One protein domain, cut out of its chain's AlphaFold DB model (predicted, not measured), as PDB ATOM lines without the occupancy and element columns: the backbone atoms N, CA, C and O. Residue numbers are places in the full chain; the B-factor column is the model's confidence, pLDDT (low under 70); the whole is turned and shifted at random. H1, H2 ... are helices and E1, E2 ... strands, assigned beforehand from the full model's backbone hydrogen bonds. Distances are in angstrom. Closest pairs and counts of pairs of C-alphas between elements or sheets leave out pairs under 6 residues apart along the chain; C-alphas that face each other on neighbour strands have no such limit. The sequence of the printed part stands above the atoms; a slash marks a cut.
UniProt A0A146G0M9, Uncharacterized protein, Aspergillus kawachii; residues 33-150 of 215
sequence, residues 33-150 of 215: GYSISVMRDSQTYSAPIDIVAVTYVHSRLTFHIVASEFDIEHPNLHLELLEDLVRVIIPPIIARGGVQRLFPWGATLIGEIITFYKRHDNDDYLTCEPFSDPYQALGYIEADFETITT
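What this domain is: This is residues 33 to 150 of the 215 residues of an uncharacterized protein of Aspergillus kawachii (UniProt A0A146G0M9). A strongly twisted sheet of six strands has a helix over each face, H1 on one and H2 on the other, in three layers. Two meanders, E1 E2 E3 and E4 E5 E6, each strand the antiparallel neighbour of the one before, lie side by side in this sheet, and the link of residues 88 to 104 reaches 25 A from the mean of the C-alphas. The printed part has 118 residues, with two named helices and six named strands in the order E1 E2 E3 H1 E4 E5 E6 H2; the sheet, E1 E2 E3 E4 E5 E6 across, is mixed, and so is the class, helices and strands. It is compact, with a radius of gyration of the C-alphas of 14.3 A and spans of 45 by 30 by 30 A.

How they stand to each other: E1, residues 34 to 41, and E2, residues 49 to 56, form a hairpin, antiparallel at 160 degrees, with N 37 and O 53 within hydrogen-bond range at 2.9 A. E2 and E3, residues 62 to 68, form another at 160 degrees, with N 52 and O 65 at 2.8 A. E3, H1, residues 75 to 87, and E4, residues 105 to 110, make a strand-helix-strand unit, two parallel neighbour strands with a helix between, its crossover right-handed; E3 and E4 stand at 12 degrees, with N 66 and O 107 at 2.9 A. H1 is on the sheet, and its closest C-alpha to E4 is that of His 78, 6.1 A from that of Thr 108. E5, residues 113 to 119, forms hairpins with E4, N 108 and O 115 at 2.9 A, and with the edge strand E6, residues 126 to 128, N 118 and O 127 at 2.9 A. H2, residues 134 to 149, is on the opposite face at a height over the sheet of 8.5 A, over E3 and along the strands, at 3 degrees to E3 on the local plane. H1 and H2 are apart. O i to N i+4 pairs are within range in 8 of 9 for H1 and 10 of 12 for H2.

Where its parts are: E1 begins at C-alpha 34, (202.076, 150.416, 182.902), and measures 22.9 A; E2 and H2 each measure 23.2 A, E3 19.3 A, H1 18.5 A, E4 16.7 A, E5 19.7 A and E6 6.5 A. H2 ends at C-alpha 149, (190.481, 151.342, 177.625).

The domain as a whole: The C-alphas of Ser 46 and Gly 97, the two farthest apart, are 45.4 A apart. The printed part has no cut, and its one long link is H1 to E4. Mean pLDDT of the printed part is 72.1, with 43 residues under 70, among them 86 to 103.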
ATOM      1  N   GLY A  33     199.539 150.021 186.289       84.50
ATOM      2  CA  GLY A  33     199.290 149.091 185.185       84.50
ATOM      3  C   GLY A  33     200.103 149.375 183.921       84.50
ATOM      4  O   GLY A  33     199.783 148.827 182.868       84.50
ATOM      5  N   TYR A  34     201.129 150.226 183.998       89.00
ATOM      6  CA  TYR A  34     202.076 150.416 182.902       89.00
ATOM      7  C   TYR A  34     203.129 149.304 182.868       89.00
ATOM      8  O   TYR A  34     203.481 148.728 183.897       89.00
ATOM      9  N   SER A  35     203.644 149.013 181.677       88.69
ATOM     10  CA  SER A  35     204.787 148.126 181.475       88.69
ATOM     11  C   SER A  35     205.794 148.801 180.557       88.69
ATOM     12  O   SER A  35     205.422 149.427 179.565       88.69
ATOM     13  N   ILE A  36     207.072 148.684 180.905       87.19
ATOM     14  CA  ILE A  36     208.187 149.293 180.184       87.19
ATOM     15  C   ILE A  36     209.088 148.164 179.697       87.19
ATOM     16  O   ILE A  36     209.501 147.304 180.476       87.19
ATOM     17  N   SER A  37     209.413 148.182 178.410       84.94
ATOM     18  CA  SER A  37     210.373 147.268 177.796       84.94
ATOM     19  C   SER A  37     211.438 148.055 177.046       84.94
ATOM     20  O   SER A  37     211.161 149.130 176.514       84.94
ATOM     21  N   VAL A  38     212.664 147.535 177.034       82.38
ATOM     22  CA  VAL A  38     213.810 148.164 176.372       82.38
ATOM     23  C   VAL A  38     214.424 147.159 175.411       82.38
ATOM     24  O   VAL A  38     214.771 146.044 175.805       82.38
ATOM     25  N   MET A  39     214.562 147.559 174.153       82.19
ATOM     26  CA  MET A  39     215.243 146.813 173.105       82.19
ATOM     27  C   MET A  39     216.466 147.604 172.656       82.19
ATOM     28  O   MET A  39     216.365 148.796 172.392       82.19
ATOM     29  N   ARG A  40     217.616 146.941 172.537       77.38
ATOM     30  CA  ARG A  40     218.829 147.560 172.001       77.38
ATOM     31  C   ARG A  40     219.028 147.144 170.554       77.38
ATOM     32  O   ARG A  40     219.205 145.958 170.282       77.38
ATOM     33  N   ASP A  41     219.054 148.120 169.657       72.75
ATOM     34  CA  ASP A  41     219.492 147.940 168.279       72.75
ATOM     35  C   ASP A  41     220.954 148.377 168.153       72.75
ATOM     36  O   ASP A  41     221.300 149.540 168.343       72.75
ATOM     37  N   SER A  42     221.832 147.419 167.873       69.94
ATOM     38  CA  SER A  42     223.254 147.651 167.608       69.94
ATOM     39  C   SER A  42     223.662 147.289 166.180       69.94
ATOM     40  O   SER A  42     224.852 147.312 165.863       69.94
ATOM     41  N   GLN A  43     222.703 146.895 165.336       61.91
ATOM     42  CA  GLN A  43     222.971 146.336 164.012       61.91
ATOM     43  C   GLN A  43     222.599 147.297 162.887       61.91
ATOM     44  O   GLN A  43     223.271 147.299 161.855       61.91
ATOM     45  N   THR A  44     221.553 148.102 163.068       61.41
ATOM     46  CA  THR A  44     220.995 148.907 161.971       61.41
ATOM     47  C   THR A  44     221.790 150.183 161.716       61.41
ATOM     48  O   THR A  44     221.984 150.588 160.572       61.41
ATOM     49  N   TYR A  45     222.318 150.791 162.773       58.47
ATOM     50  CA  TYR A  45     223.094 152.019 162.703       58.47
ATOM     51  C   TYR A  45     224.366 151.800 163.500       58.47
ATOM     52  O   TYR A  45     224.331 151.169 164.546       58.47
ATOM     53  N   SER A  46     225.508 152.261 162.997       62.22
ATOM     54  CA  SER A  46     226.852 151.925 163.511       62.22
ATOM     55  C   SER A  46     227.137 152.352 164.971       62.22
ATOM     56  O   SER A  46     228.284 152.287 165.410       62.22
ATOM     57  N   ALA A  47     226.115 152.793 165.710       66.12
ATOM     58  CA  ALA A  47     226.102 153.116 167.127       66.12
ATOM     59  C   ALA A  47     224.899 152.425 167.808       66.12
ATOM     60  O   ALA A  47     223.839 152.299 167.196       66.12
ATOM     61  N   PRO A  48     225.034 151.982 169.072       70.19
ATOM     62  CA  PRO A  48     223.940 151.344 169.788       70.19
ATOM     63  C   PRO A  48     222.820 152.344 170.111       70.19
ATOM     64  O   PRO A  48     223.068 153.418 170.660       70.19
ATOM     65  N   ILE A  49     221.581 151.948 169.821       76.38
ATOM     66  CA  ILE A  49     220.364 152.726 170.067       76.38
ATOM     67  C   ILE A  49     219.438 151.906 170.962       76.38
ATOM     68  O   ILE A  49     219.161 150.738 170.693       76.38
ATOM     69  N   ASP A  50     218.966 152.520 172.039       78.44
ATOM     70  CA  ASP A  50     217.993 151.942 172.954       78.44
ATOM     71  C   ASP A  50     216.585 152.427 172.564       78.44
ATOM     72  O   ASP A  50     216.282 153.619 172.513       78.44
ATOM     73  N   ILE A  51     215.706 151.477 172.270       82.06
ATOM     74  CA  ILE A  51     214.300 151.695 171.946       82.06
ATOM     75  C   ILE A  51     213.485 151.267 173.157       82.06
ATOM     76  O   ILE A  51     213.483 150.097 173.544       82.06
ATOM     77  N   VAL A  52     212.783 152.217 173.758       82.75
ATOM     78  CA  VAL A  52     211.881 151.971 174.880       82.75
ATOM     79  C   VAL A  52     210.454 151.903 174.358       82.75
ATOM     80  O   VAL A  52     210.012 152.804 173.647       82.75
ATOM     81  N   ALA A  53     209.719 150.871 174.753       85.31
ATOM     82  CA  ALA A  53     208.288 150.762 174.522       85.31
ATOM     83  C   ALA A  53     207.542 150.751 175.860       85.31
ATOM     84  O   ALA A  53     207.835 149.939 176.743       85.31
ATOM     85  N   VAL A  54     206.569 151.651 175.986       85.50
ATOM     86  CA  VAL A  54     205.665 151.764 177.130       85.50
ATOM     87  C   VAL A  54     204.280 151.299 176.707       85.50
ATOM     88  O   VAL A  54     203.698 151.825 175.754       85.50
ATOM     89  N   THR A  55     203.737 150.327 177.430       85.88
ATOM     90  CA  THR A  55     202.374 149.823 177.250       85.88
ATOM     91  C   THR A  55     201.560 150.033 178.518       85.88
ATOM     92  O   THR A  55     202.100 150.256 179.602       85.88
ATOM     93  N   TYR A  56     200.240 149.969 178.383       85.06
ATOM     94  CA  TYR A  56     199.311 150.088 179.496       85.06
ATOM     95  C   TYR A  56     198.346 148.910 179.475       85.06
ATOM     96  O   TYR A  56     197.741 148.641 178.444       85.06
ATOM     97  N   VAL A  57     198.174 148.216 180.601       79.94
ATOM     98  CA  VAL A  57     197.419 146.949 180.699       79.94
ATOM     99  C   VAL A  57     195.987 147.034 180.163       79.94
ATOM    100  O   VAL A  57     195.425 146.038 179.715       79.94
ATOM    101  N   HIS A  58     195.385 148.219 180.191       78.75
ATOM    102  CA  HIS A  58     194.025 148.429 179.708       78.75
ATOM    103  C   HIS A  58     193.960 149.020 178.295       78.75
ATOM    104  O   HIS A  58     192.864 149.195 177.767       78.75
ATOM    105  N   SER A  59     195.093 149.344 177.671       76.19
ATOM    106  CA  SER A  59     195.149 149.998 176.367       76.19
ATOM    107  C   SER A  59     195.936 149.182 175.356       76.19
ATOM    108  O   SER A  59     196.879 148.470 175.676       76.19
ATOM    109  N   ARG A  60     195.554 149.329 174.092       72.44
ATOM    110  CA  ARG A  60     196.273 148.739 172.961       72.44
ATOM    111  C   ARG A  60     197.336 149.670 172.392       72.44
ATOM    112  O   ARG A  60     197.990 149.296 171.429       72.44
ATOM    113  N   LEU A  61     197.482 150.884 172.922       77.12
ATOM    114  CA  LEU A  61     198.547 151.776 172.479       77.12
ATOM    115  C   LEU A  61     199.906 151.303 172.975       77.12
ATOM    116  O   LEU A  61     200.041 150.656 174.013       77.12
ATOM    117  N   THR A  62     200.924 151.705 172.231       80.69
ATOM    118  CA  THR A  62     202.311 151.645 172.664       80.69
ATOM    119  C   THR A  62     202.936 153.002 172.399       80.69
ATOM    120  O   THR A  62     202.821 153.538 171.295       80.69
ATOM    121  N   PHE A  63     203.557 153.566 173.425       84.75
ATOM    122  CA  PHE A  63     204.353 154.780 173.320       84.75
ATOM    123  C   PHE A  63     205.820 154.386 173.153       84.75
ATOM    124  O   PHE A  63     206.332 153.590 173.940       84.75
ATOM    125  N   HIS A  64     206.482 154.922 172.126       86.12
ATOM    126  CA  HIS A  64     207.867 154.584 171.803       86.12
ATOM    127  C   HIS A  64     208.808 155.751 172.089       86.12
ATOM    128  O   HIS A  64     208.500 156.898 171.763       86.12
ATOM    129  N   ILE A  65     209.980 155.453 172.640       84.50
ATOM    130  CA  ILE A  65     211.058 156.420 172.837       84.50
ATOM    131  C   ILE A  65     212.316 155.865 172.178       84.50
ATOM    132  O   ILE A  65     212.766 154.775 172.524       84.50
ATOM    133  N   VAL A  66     212.888 156.624 171.246       81.31
ATOM    134  CA  VAL A  66     214.198 156.333 170.660       81.31
ATOM    135  C   VAL A  66     215.241 157.145 171.419       81.31
ATOM    136  O   VAL A  66     215.257 158.379 171.354       81.31
ATOM    137  N   ALA A  67     216.088 156.447 172.170       74.50
ATOM    138  CA  ALA A  67     217.176 157.016 172.947       74.50
ATOM    139  C   ALA A  67     218.510 156.459 172.443       74.50
ATOM    140  O   ALA A  67     218.719 155.252 172.403       74.50
ATOM    141  N   SER A  68     219.446 157.324 172.084       65.69
ATOM    142  CA  SER A  68     220.804 156.914 171.725       65.69
ATOM    143  C   SER A  68     221.823 157.575 172.648       65.69
ATOM    144  O   SER A  68     221.504 158.470 173.438       65.69
ATOM    145  N   GLU A  69     223.088 157.180 172.504       60.66
ATOM    146  CA  GLU A  69     224.180 158.028 172.972       60.66
ATOM    147  C   GLU A  69     224.082 159.407 172.299       60.66
ATOM    148  O   GLU A  69     223.688 159.474 171.141       60.66
ATOM    149  N   PHE A  70     224.399 160.464 173.058       55.09
ATOM    150  CA  PHE A  70     224.384 161.910 172.766       55.09
ATOM    151  C   PHE A  70     224.966 162.337 171.395       55.09
ATOM    152  O   PHE A  70     225.872 163.168 171.335       55.09
ATOM    153  N   ASP A  71     224.462 161.808 170.288       57.34
ATOM    154  CA  ASP A  71     224.893 162.146 168.942       57.34
ATOM    155  C   ASP A  71     224.042 163.309 168.439       57.34
ATOM    156  O   ASP A  71     223.041 163.168 167.736       57.34
ATOM    157  N   ILE A  72     224.443 164.500 168.879       55.28
ATOM    158  CA  ILE A  72     223.869 165.772 168.437       55.28
ATOM    159  C   ILE A  72     224.148 165.995 166.936       55.28
ATOM    160  O   ILE A  72     223.497 166.837 166.318       55.28
ATOM    161  N   GLU A  73     225.084 165.253 166.329       60.31
ATOM    162  CA  GLU A  73     225.447 165.408 164.919       60.31
ATOM    163  C   GLU A  73     224.429 164.741 163.976       60.31
ATOM    164  O   GLU A  73     224.271 165.201 162.842       60.31
ATOM    165  N   HIS A  74     223.671 163.737 164.444       65.31
ATOM    166  CA  HIS A  74     222.729 162.968 163.612       65.31
ATOM    167  C   HIS A  74     221.276 162.927 164.141       65.31
ATOM    168  O   HIS A  74     220.675 161.855 164.229       65.31
ATOM    169  N   PRO A  75     220.632 164.080 164.411       61.94
ATOM    170  CA  PRO A  75     219.290 164.131 164.999       61.94
ATOM    171  C   PRO A  75     218.196 163.507 164.117       61.94
ATOM    172  O   PRO A  75     217.216 162.978 164.638       61.94
ATOM    173  N   ASN A  76     218.350 163.525 162.786       68.56
ATOM    174  CA  ASN A  76     217.326 162.965 161.891       68.56
ATOM    175  C   ASN A  76     217.246 161.443 161.976       68.56
ATOM    176  O   ASN A  76     216.181 160.889 161.737       68.56
ATOM    177  N   LEU A  77     218.344 160.774 162.339       75.12
ATOM    178  CA  LEU A  77     218.378 159.319 162.426       75.12
ATOM    179  C   LEU A  77     217.374 158.803 163.460       75.12
ATOM    180  O   LEU A  77     216.687 157.812 163.230       75.12
ATOM    181  N   HIS A  78     217.259 159.502 164.592       76.06
ATOM    182  CA  HIS A  78     216.326 159.124 165.654       76.06
ATOM    183  C   HIS A  78     214.884 159.366 165.233       76.06
ATOM    184  O   HIS A  78     214.012 158.591 165.614       76.06
ATOM    185  N   LEU A  79     214.636 160.418 164.446       77.81
ATOM    186  CA  LEU A  79     213.312 160.693 163.906       77.81
ATOM    187  C   LEU A  79     212.914 159.653 162.857       77.81
ATOM    188  O   LEU A  79     211.813 159.135 162.946       77.81
ATOM    189  N   GLU A  80     213.800 159.288 161.927       78.88
ATOM    190  CA  GLU A  80     213.539 158.237 160.929       78.88
ATOM    191  C   GLU A  80     213.243 156.884 161.598       78.88
ATOM    192  O   GLU A  80     212.278 156.205 161.250       78.88
ATOM    193  N   LEU A  81     214.021 156.527 162.623       78.31
ATOM    194  CA  LEU A  81     213.778 155.345 163.453       78.31
ATOM    195  C   LEU A  81     212.440 155.397 164.182       78.31
ATOM    196  O   LEU A  81     211.702 154.411 164.218       78.31
ATOM    197  N   LEU A  82     212.135 156.540 164.791       80.25
ATOM    198  CA  LEU A  82     210.884 156.730 165.500       80.25
ATOM    199  C   LEU A  82     209.701 156.665 164.531       80.25
ATOM    200  O   LEU A  82     208.697 156.035 164.850       80.25
ATOM    201  N   GLU A  83     209.825 157.254 163.343       78.69
ATOM    202  CA  GLU A  83     208.846 157.133 162.268       78.69
ATOM    203  C   GLU A  83     208.654 155.674 161.868       78.69
ATOM    204  O   GLU A  83     207.513 155.243 161.786       78.69
ATOM    205  N   ASP A  84     209.713 154.882 161.688       75.81
ATOM    206  CA  ASP A  84     209.595 153.460 161.340       75.81
ATOM    207  C   ASP A  84     208.912 152.626 162.439       75.81
ATOM    208  O   ASP A  84     208.059 151.785 162.138       75.81
ATOM    209  N   LEU A  85     209.201 152.901 163.714       74.00
ATOM    210  CA  LEU A  85     208.532 152.251 164.850       74.00
ATOM    211  C   LEU A  85     207.052 152.641 164.946       74.00
ATOM    212  O   LEU A  85     206.191 151.812 165.231       74.00
ATOM    213  N   VAL A  86     206.749 153.909 164.677       69.94
ATOM    214  CA  VAL A  86     205.398 154.471 164.745       69.94
ATOM    215  C   VAL A  86     204.596 154.223 163.445       69.94
ATOM    216  O   VAL A  86     203.362 154.311 163.429       69.94
ATOM    217  N   ARG A  87     205.270 153.848 162.350       61.94
ATOM    218  CA  ARG A  87     204.682 153.482 161.050       61.94
ATOM    219  C   ARG A  87     203.961 152.152 161.073       61.94
ATOM    220  O   ARG A  87     203.072 151.967 160.243       61.94
ATOM    221  N   VAL A  88     204.309 151.239 161.983       54.31
ATOM    222  CA  VAL A  88     203.559 149.991 162.168       54.31
ATOM    223  C   VAL A  88     202.223 150.348 162.807       54.31
ATOM    224  O   VAL A  88     202.042 150.367 164.020       54.31
ATOM    225  N   ILE A  89     201.285 150.700 161.932       48.94
ATOM    226  CA  ILE A  89     199.903 151.005 162.248       48.94
ATOM    227  C   ILE A  89     199.334 149.801 163.007       48.94
ATOM    228  O   ILE A  89     198.986 148.782 162.409       48.94
ATOM    229  N   ILE A  90     199.162 149.943 164.324       47.66
ATOM    230  CA  ILE A  90     198.007 149.328 164.973       47.66
ATOM    231  C   ILE A  90     196.816 149.946 164.232       47.66
ATOM    232  O   ILE A  90     196.724 151.180 164.233       47.66
ATOM    233  N   PRO A  91     195.968 149.160 163.530       43.78
ATOM    234  CA  PRO A  91     194.822 149.689 162.793       43.78
ATOM    235  C   PRO A  91     194.140 150.741 163.656       43.78
ATOM    236  O   PRO A  91     193.974 150.448 164.846       43.78
ATOM    237  N   PRO A  92     193.817 151.941 163.117       44.28
ATOM    238  CA  PRO A  92     193.329 153.058 163.916       44.28
ATOM    239  C   PRO A  92     192.316 152.500 164.894       44.28
ATOM    240  O   PRO A  92     191.353 151.856 164.470       44.28
ATOM    241  N   ILE A  93     192.603 152.619 166.189       50.22
ATOM    242  CA  ILE A  93     191.718 152.058 167.197       50.22
ATOM    243  C   ILE A  93     190.454 152.887 167.077       50.22
ATOM    244  O   ILE A  93     190.408 154.032 167.512       50.22
ATOM    245  N   ILE A  94     189.459 152.332 166.385       48.59
ATOM    246  CA  ILE A  94     188.180 152.981 166.165       48.59
ATOM    247  C   ILE A  94     187.500 153.011 167.533       48.59
ATOM    248  O   ILE A  94     186.788 152.085 167.916       48.59
ATOM    249  N   ALA A  95     187.752 154.062 168.305       46.72
ATOM    250  CA  ALA A  95     187.005 154.322 169.517       46.72
ATOM    251  C   ALA A  95     185.637 154.883 169.114       46.72
ATOM    252  O   ALA A  95     185.539 155.830 168.333       46.72
ATOM    253  N   ARG A  96     184.573 154.236 169.609       44.34
ATOM    254  CA  ARG A  96     183.160 154.621 169.426       44.34
ATOM    255  C   ARG A  96     182.754 154.906 167.967       44.34
ATOM    256  O   ARG A  96     182.700 156.049 167.525       44.34
ATOM    257  N   GLY A  97     182.378 153.864 167.227       44.28
ATOM    258  CA  GLY A  97     181.553 154.018 166.016       44.28
ATOM    259  C   GLY A  97     182.182 154.778 164.836       44.28
ATOM    260  O   GLY A  97     181.441 155.260 163.987       44.28
ATOM    261  N   GLY A  98     183.513 154.884 164.762       44.94
ATOM    262  CA  GLY A  98     184.210 155.508 163.625       44.94
ATOM    263  C   GLY A  98     184.629 156.963 163.826       44.94
ATOM    264  O   GLY A  98     185.092 157.573 162.868       44.94
ATOM    265  N   VAL A  99     184.462 157.532 165.027       47.78
ATOM    266  CA  VAL A  99     184.570 158.991 165.220       47.78
ATOM    267  C   VAL A  99     185.937 159.448 165.731       47.78
ATOM    268  O   VAL A  99     186.333 160.571 165.432       47.78
ATOM    269  N   GLN A 100     186.695 158.612 166.444       49.78
ATOM    270  CA  GLN A 100     187.971 159.040 167.021       49.78
ATOM    271  C   GLN A 100     189.133 158.205 166.480       49.78
ATOM    272  O   GLN A 100     189.247 157.014 166.769       49.78
ATOM    273  N   ARG A 101     189.974 158.847 165.660       55.72
ATOM    274  CA  ARG A 101     191.305 158.351 165.298       55.72
ATOM    275  C   ARG A 101     192.259 158.810 166.386       55.72
ATOM    276  O   ARG A 101     192.330 159.999 166.675       55.72
ATOM    277  N   LEU A 102     192.935 157.859 167.008       59.47
ATOM    278  CA  LEU A 102     193.995 158.147 167.959       59.47
ATOM    279  C   LEU A 102     195.314 157.827 167.293       59.47
ATOM    280  O   LEU A 102     195.435 156.831 166.575       59.47
ATOM    281  N   PHE A 103     196.264 158.721 167.506       65.31
ATOM    282  CA  PHE A 103     197.525 158.685 166.809       65.31
ATOM    283  C   PHE A 103     198.628 158.238 167.751       65.31
ATOM    284  O   PHE A 103     198.681 158.712 168.887       65.31
ATOM    285  N   PRO A 104     199.493 157.323 167.296       70.88
ATOM    286  CA  PRO A 104     200.622 156.890 168.088       70.88
ATOM    287  C   PRO A 104     201.527 158.075 168.433       70.88
ATOM    288  O   PRO A 104     201.746 158.989 167.630       70.88
ATOM    289  N   TRP A 105     202.037 158.021 169.655       82.56
ATOM    290  CA  TRP A 105     203.020 158.951 170.176       82.56
ATOM    291  C   TRP A 105     204.411 158.355 170.048       82.56
ATOM    292  O   TRP A 105     204.614 157.150 170.231       82.56
ATOM    293  N   GLY A 106     205.368 159.233 169.803       84.38
ATOM    294  CA  GLY A 106     206.777 158.920 169.847       84.38
ATOM    295  C   GLY A 106     207.550 160.005 170.581       84.38
ATOM    296  O   GLY A 106     207.084 161.136 170.708       84.38
ATOM    297  N   ALA A 107     208.741 159.684 171.058       84.81
ATOM    298  CA  ALA A 107     209.687 160.688 171.504       84.81
ATOM    299  C   ALA A 107     211.101 160.335 171.051       84.81
ATOM    300  O   ALA A 107     211.490 159.167 171.031       84.81
ATOM    301  N   THR A 108     211.880 161.356 170.709       81.62
ATOM    302  CA  THR A 108     213.326 161.218 170.536       81.62
ATOM    303  C   THR A 108     214.022 161.918 171.681       81.62
ATOM    304  O   THR A 108     213.633 163.025 172.069       81.62
ATOM    305  N   LEU A 109     215.096 161.317 172.172       72.75
ATOM    306  CA  LEU A 109     216.034 161.995 173.046       72.75
ATOM    307  C   LEU A 109     217.253 162.432 172.235       72.75
ATOM    308  O   LEU A 109     217.949 161.595 171.662       72.75
ATOM    309  N   ILE A 110     217.535 163.732 172.223       66.81
ATOM    310  CA  ILE A 110     218.789 164.267 171.689       66.81
ATOM    311  C   ILE A 110     219.476 165.009 172.829       66.81
ATOM    312  O   ILE A 110     219.052 166.073 173.282       66.81
ATOM    313  N   GLY A 111     220.533 164.399 173.341       65.44
ATOM    314  CA  GLY A 111     221.207 164.862 174.539       65.44
ATOM    315  C   GLY A 111     220.365 164.711 175.809       65.44
ATOM    316  O   GLY A 111     219.984 163.601 176.164       65.44
ATOM    317  N   GLU A 112     220.088 165.818 176.507       66.81
ATOM    318  CA  GLU A 112     219.187 165.848 177.680       66.81
ATOM    319  C   GLU A 112     217.768 166.330 177.327       66.81
ATOM    320  O   GLU A 112     216.910 166.460 178.200       66.81
ATOM    321  N   ILE A 113     217.516 166.620 176.048       73.50
ATOM    322  CA  ILE A 113     216.259 167.198 175.582       73.50
ATOM    323  C   ILE A 113     215.391 166.084 175.012       73.50
ATOM    324  O   ILE A 113     215.722 165.475 173.992       73.50
ATOM    325  N   ILE A 114     214.262 165.836 175.674       79.44
ATOM    326  CA  ILE A 114     213.200 164.996 175.132       79.44
ATOM    327  C   ILE A 114     212.334 165.835 174.195       79.44
ATOM    328  O   ILE A 114     211.877 166.922 174.548       79.44
ATOM    329  N   THR A 115     212.126 165.339 172.983       83.06
ATOM    330  CA  THR A 115     211.226 165.944 172.004       83.06
ATOM    331  C   THR A 115     210.126 164.952 171.696       83.06
ATOM    332  O   THR A 115     210.401 163.804 171.345       83.06
ATOM    333  N   PHE A 116     208.884 165.389 171.868       86.38
ATOM    334  CA  PHE A 116     207.710 164.566 171.636       86.38
ATOM    335  C   PHE A 116     207.208 164.765 170.219       86.38
ATOM    336  O   PHE A 116     207.208 165.872 169.686       86.38
ATOM    337  N   TYR A 117     206.739 163.673 169.644       85.88
ATOM    338  CA  TYR A 117     206.168 163.641 168.324       85.88
ATOM    339  C   TYR A 117     204.830 162.928 168.369       85.88
ATOM    340  O   TYR A 117     204.658 161.921 169.064       85.88
ATOM    341  N   LYS A 118     203.892 163.429 167.579       82.12
ATOM    342  CA  LYS A 118     202.596 162.801 167.387       82.12
ATOM    343  C   LYS A 118     202.346 162.643 165.901       82.12
ATOM    344  O   LYS A 118     202.581 163.559 165.113       82.12
ATOM    345  N   ARG A 119     201.861 161.471 165.507       76.50
ATOM    346  CA  ARG A 119     201.294 161.314 164.168       76.50
ATOM    347  C   ARG A 119     199.973 162.089 164.130       76.50
ATOM    348  O   ARG A 119     199.274 162.158 165.132       76.50
ATOM    349  N   HIS A 120     199.611 162.672 163.001       70.56
ATOM    350  CA  HIS A 120     198.271 163.232 162.818       70.56
ATOM    351  C   HIS A 120     197.669 162.612 161.564       70.56
ATOM    352  O   HIS A 120     198.336 162.418 160.556       70.56
ATOM    353  N   ASP A 121     196.402 162.238 161.649       65.12
ATOM    354  CA  ASP A 121     195.644 161.585 160.583       65.12
ATOM    355  C   ASP A 121     196.318 160.344 159.962       65.12
ATOM    356  O   ASP A 121     196.899 159.504 160.651       65.12
ATOM    357  N   ASN A 122     196.127 160.164 158.655       60.28
ATOM    358  CA  ASN A 122     196.736 159.092 157.875       60.28
ATOM    359  C   ASN A 122     198.105 159.514 157.314       60.28
ATOM    360  O   ASN A 122     198.620 158.808 156.452       60.28
ATOM    361  N   ASP A 123     198.677 160.644 157.745       59.12
ATOM    362  CA  ASP A 123     199.981 161.080 157.241       59.12
ATOM    363  C   ASP A 123     201.065 160.108 157.683       59.12
ATOM    364  O   ASP A 123     201.017 159.583 158.789       59.12
ATOM    365  N   ASP A 124     202.045 159.847 156.823       65.12
ATOM    366  CA  ASP A 124     203.132 158.893 157.088       65.12
ATOM    367  C   ASP A 124     204.282 159.484 157.921       65.12
ATOM    368  O   ASP A 124     205.327 158.845 158.062       65.12
ATOM    369  N   TYR A 125     204.073 160.678 158.485       70.12
ATOM    370  CA  TYR A 125     205.086 161.471 159.171       70.12
ATOM    371  C   TYR A 125     204.677 161.828 160.600       70.12
ATOM    372  O   TYR A 125     203.495 161.899 160.950       70.12
ATOM    373  N   LEU A 126     205.694 162.073 161.418       78.19
ATOM    374  CA  LEU A 126     205.564 162.520 162.795       78.19
ATOM    375  C   LEU A 126     205.678 164.045 162.881       78.19
ATOM    376  O   LEU A 126     206.645 164.637 162.405       78.19
ATOM    377  N   THR A 127     204.721 164.689 163.546       82.31
ATOM    378  CA  THR A 127     204.785 166.125 163.826       82.31
ATOM    379  C   THR A 127     205.418 166.342 165.192       82.31
ATOM    380  O   THR A 127     205.004 165.729 166.173       82.31
ATOM    381  N   CYS A 128     206.424 167.213 165.257       84.31
ATOM    382  CA  CYS A 128     207.014 167.645 166.520       84.31
ATOM    383  C   CYS A 128     205.988 168.456 167.318       84.31
ATOM    384  O   CYS A 128     205.458 169.454 166.824       84.31
ATOM    385  N   GLU A 129     205.720 168.035 168.549       85.31
ATOM    386  CA  GLU A 129     204.773 168.708 169.426       85.31
ATOM    387  C   GLU A 129     205.489 169.779 170.266       85.31
ATOM    388  O   GLU A 129     206.473 169.475 170.949       85.31
ATOM    389  N   PRO A 130     205.013 171.038 170.258       80.31
ATOM    390  CA  PRO A 130     205.706 172.163 170.879       80.31
ATOM    391  C   PRO A 130     205.447 172.227 172.393       80.31
ATOM    392  O   PRO A 130     204.908 173.208 172.907       80.31
ATOM    393  N   PHE A 131     205.819 171.177 173.125       80.00
ATOM    394  CA  PHE A 131     205.720 171.162 174.581       80.00
ATOM    395  C   PHE A 131     206.965 171.766 175.220       80.00
ATOM    396  O   PHE A 131     208.087 171.321 174.991       80.00
ATOM    397  N   SER A 132     206.755 172.775 176.061       73.38
ATOM    398  CA  SER A 132     207.794 173.350 176.918       73.38
ATOM    399  C   SER A 132     207.952 172.599 178.245       73.38
ATOM    400  O   SER A 132     208.985 172.740 178.897       73.38
ATOM    401  N   ASP A 133     206.952 171.802 178.635       80.88
ATOM    402  CA  ASP A 133     206.941 170.979 179.844       80.88
ATOM    403  C   ASP A 133     206.664 169.503 179.487       80.88
ATOM    404  O   ASP A 133     205.586 169.201 178.958       80.88
ATOM    405  N   PRO A 134     207.583 168.563 179.787       77.06
ATOM    406  CA  PRO A 134     207.353 167.143 179.537       77.06
ATOM    407  C   PRO A 134     206.134 166.592 180.287       77.06
ATOM    408  O   PRO A 134     205.468 165.705 179.761       77.06
ATOM    409  N   TYR A 135     205.773 167.122 181.461       84.12
ATOM    410  CA  TYR A 135     204.590 166.653 182.196       84.12
ATOM    411  C   TYR A 135     203.282 166.956 181.460       84.12
ATOM    412  O   TYR A 135     202.324 166.191 181.564       84.12
ATOM    413  N   GLN A 136     203.251 168.028 180.664       84.19
ATOM    414  CA  GLN A 136     202.109 168.327 179.808       84.19
ATOM    415  C   GLN A 136     201.957 167.274 178.703       84.19
ATOM    416  O   GLN A 136     200.855 166.770 178.489       84.19
ATOM    417  N   ALA A 137     203.058 166.912 178.039       84.00
ATOM    418  CA  ALA A 137     203.071 165.863 177.020       84.00
ATOM    419  C   ALA A 137     202.635 164.509 177.604       84.00
ATOM    420  O   ALA A 137     201.790 163.823 177.031       84.00
ATOM    421  N   LEU A 138     203.154 164.165 178.787       85.56
ATOM    422  CA  LEU A 138     202.804 162.936 179.498       85.56
ATOM    423  C   LEU A 138     201.311 162.874 179.831       85.56
ATOM    424  O   LEU A 138     200.689 161.852 179.570       85.56
ATOM    425  N   GLY A 139     200.709 163.970 180.301       85.19
ATOM    426  CA  GLY A 139     199.269 164.015 180.570       85.19
ATOM    427  C   GLY A 139     198.407 163.724 179.333       85.19
ATOM    428  O   GLY A 139     197.367 163.076 179.443       85.19
ATOM    429  N   TYR A 140     198.845 164.141 178.139       85.00
ATOM    430  CA  TYR A 140     198.164 163.783 176.890       85.00
ATOM    431  C   TYR A 140     198.353 162.309 176.514       85.00
ATOM    432  O   TYR A 140     197.402 161.675 176.057       85.00
ATOM    433  N   ILE A 141     199.548 161.755 176.727       85.75
ATOM    434  CA  ILE A 141     199.838 160.336 176.480       85.75
ATOM    435  C   ILE A 141     199.001 159.446 177.415       85.75
ATOM    436  O   ILE A 141     198.375 158.494 176.950       85.75
ATOM    437  N   GLU A 142     198.929 159.774 178.709       85.31
ATOM    438  CA  GLU A 142     198.084 159.066 179.684       85.31
ATOM    439  C   GLU A 142     196.600 159.131 179.290       85.31
ATOM    440  O   GLU A 142     195.918 158.106 179.261       85.31
ATOM    441  N   ALA A 143     196.101 160.309 178.900       82.38
ATOM    442  CA  ALA A 143     194.719 160.467 178.447       82.38
ATOM    443  C   ALA A 143     194.408 159.633 177.189       82.38
ATOM    444  O   ALA A 143     193.314 159.064 177.073       82.38
ATOM    445  N   ASP A 144     195.357 159.521 176.255       79.50
ATOM    446  CA  ASP A 144     195.216 158.687 175.058       79.50
ATOM    447  C   ASP A 144     195.219 157.187 175.424       79.50
ATOM    448  O   ASP A 144     194.399 156.426 174.890       79.50
ATOM    449  N   PHE A 145     196.046 156.759 176.391       79.62
ATOM    450  CA  PHE A 145     195.981 155.403 176.949       79.62
ATOM    451  C   PHE A 145     194.598 155.109 177.547       79.62
ATOM    452  O   PHE A 145     193.977 154.115 177.159       79.62
ATOM    453  N   GLU A 146     194.100 155.975 178.435       78.25
ATOM    454  CA  GLU A 146     192.820 155.825 179.144       78.25
ATOM    455  C   GLU A 146     191.609 155.824 178.202       78.25
ATOM    456  O   GLU A 146     190.697 155.001 178.346       78.25
ATOM    457  N   THR A 147     191.606 156.695 177.191       71.44
ATOM    458  CA  THR A 147     190.508 156.797 176.217       71.44
ATOM    459  C   THR A 147     190.269 155.467 175.496       71.44
ATOM    460  O   THR A 147     189.123 155.087 175.244       71.44
ATOM    461  N   ILE A 148     191.331 154.705 175.220       62.00
ATOM    462  CA  ILE A 148     191.249 153.430 174.493       62.00
ATOM    463  C   ILE A 148     190.784 152.269 175.362       62.00
ATOM    464  O   ILE A 148     190.150 151.352 174.841       62.00
ATOM    465  N   THR A 149     190.995 152.343 176.676       59.47
ATOM    466  CA  THR A 149     190.481 151.342 177.625       59.47
ATOM    467  C   THR A 149     188.954 151.261 177.627       59.47
ATOM    468  O   THR A 149     188.372 150.200 177.846       59.47
ATOM    469  N   THR A 150     188.293 152.391 177.353       51.00
ATOM    470  CA  THR A 150     186.831 152.531 177.397       51.00
ATOM    471  C   THR A 150     186.167 152.349 176.031       51.00
ATOM    472  O   THR A 150     184.948 152.514 175.904       51.00
TER     473      THR A 150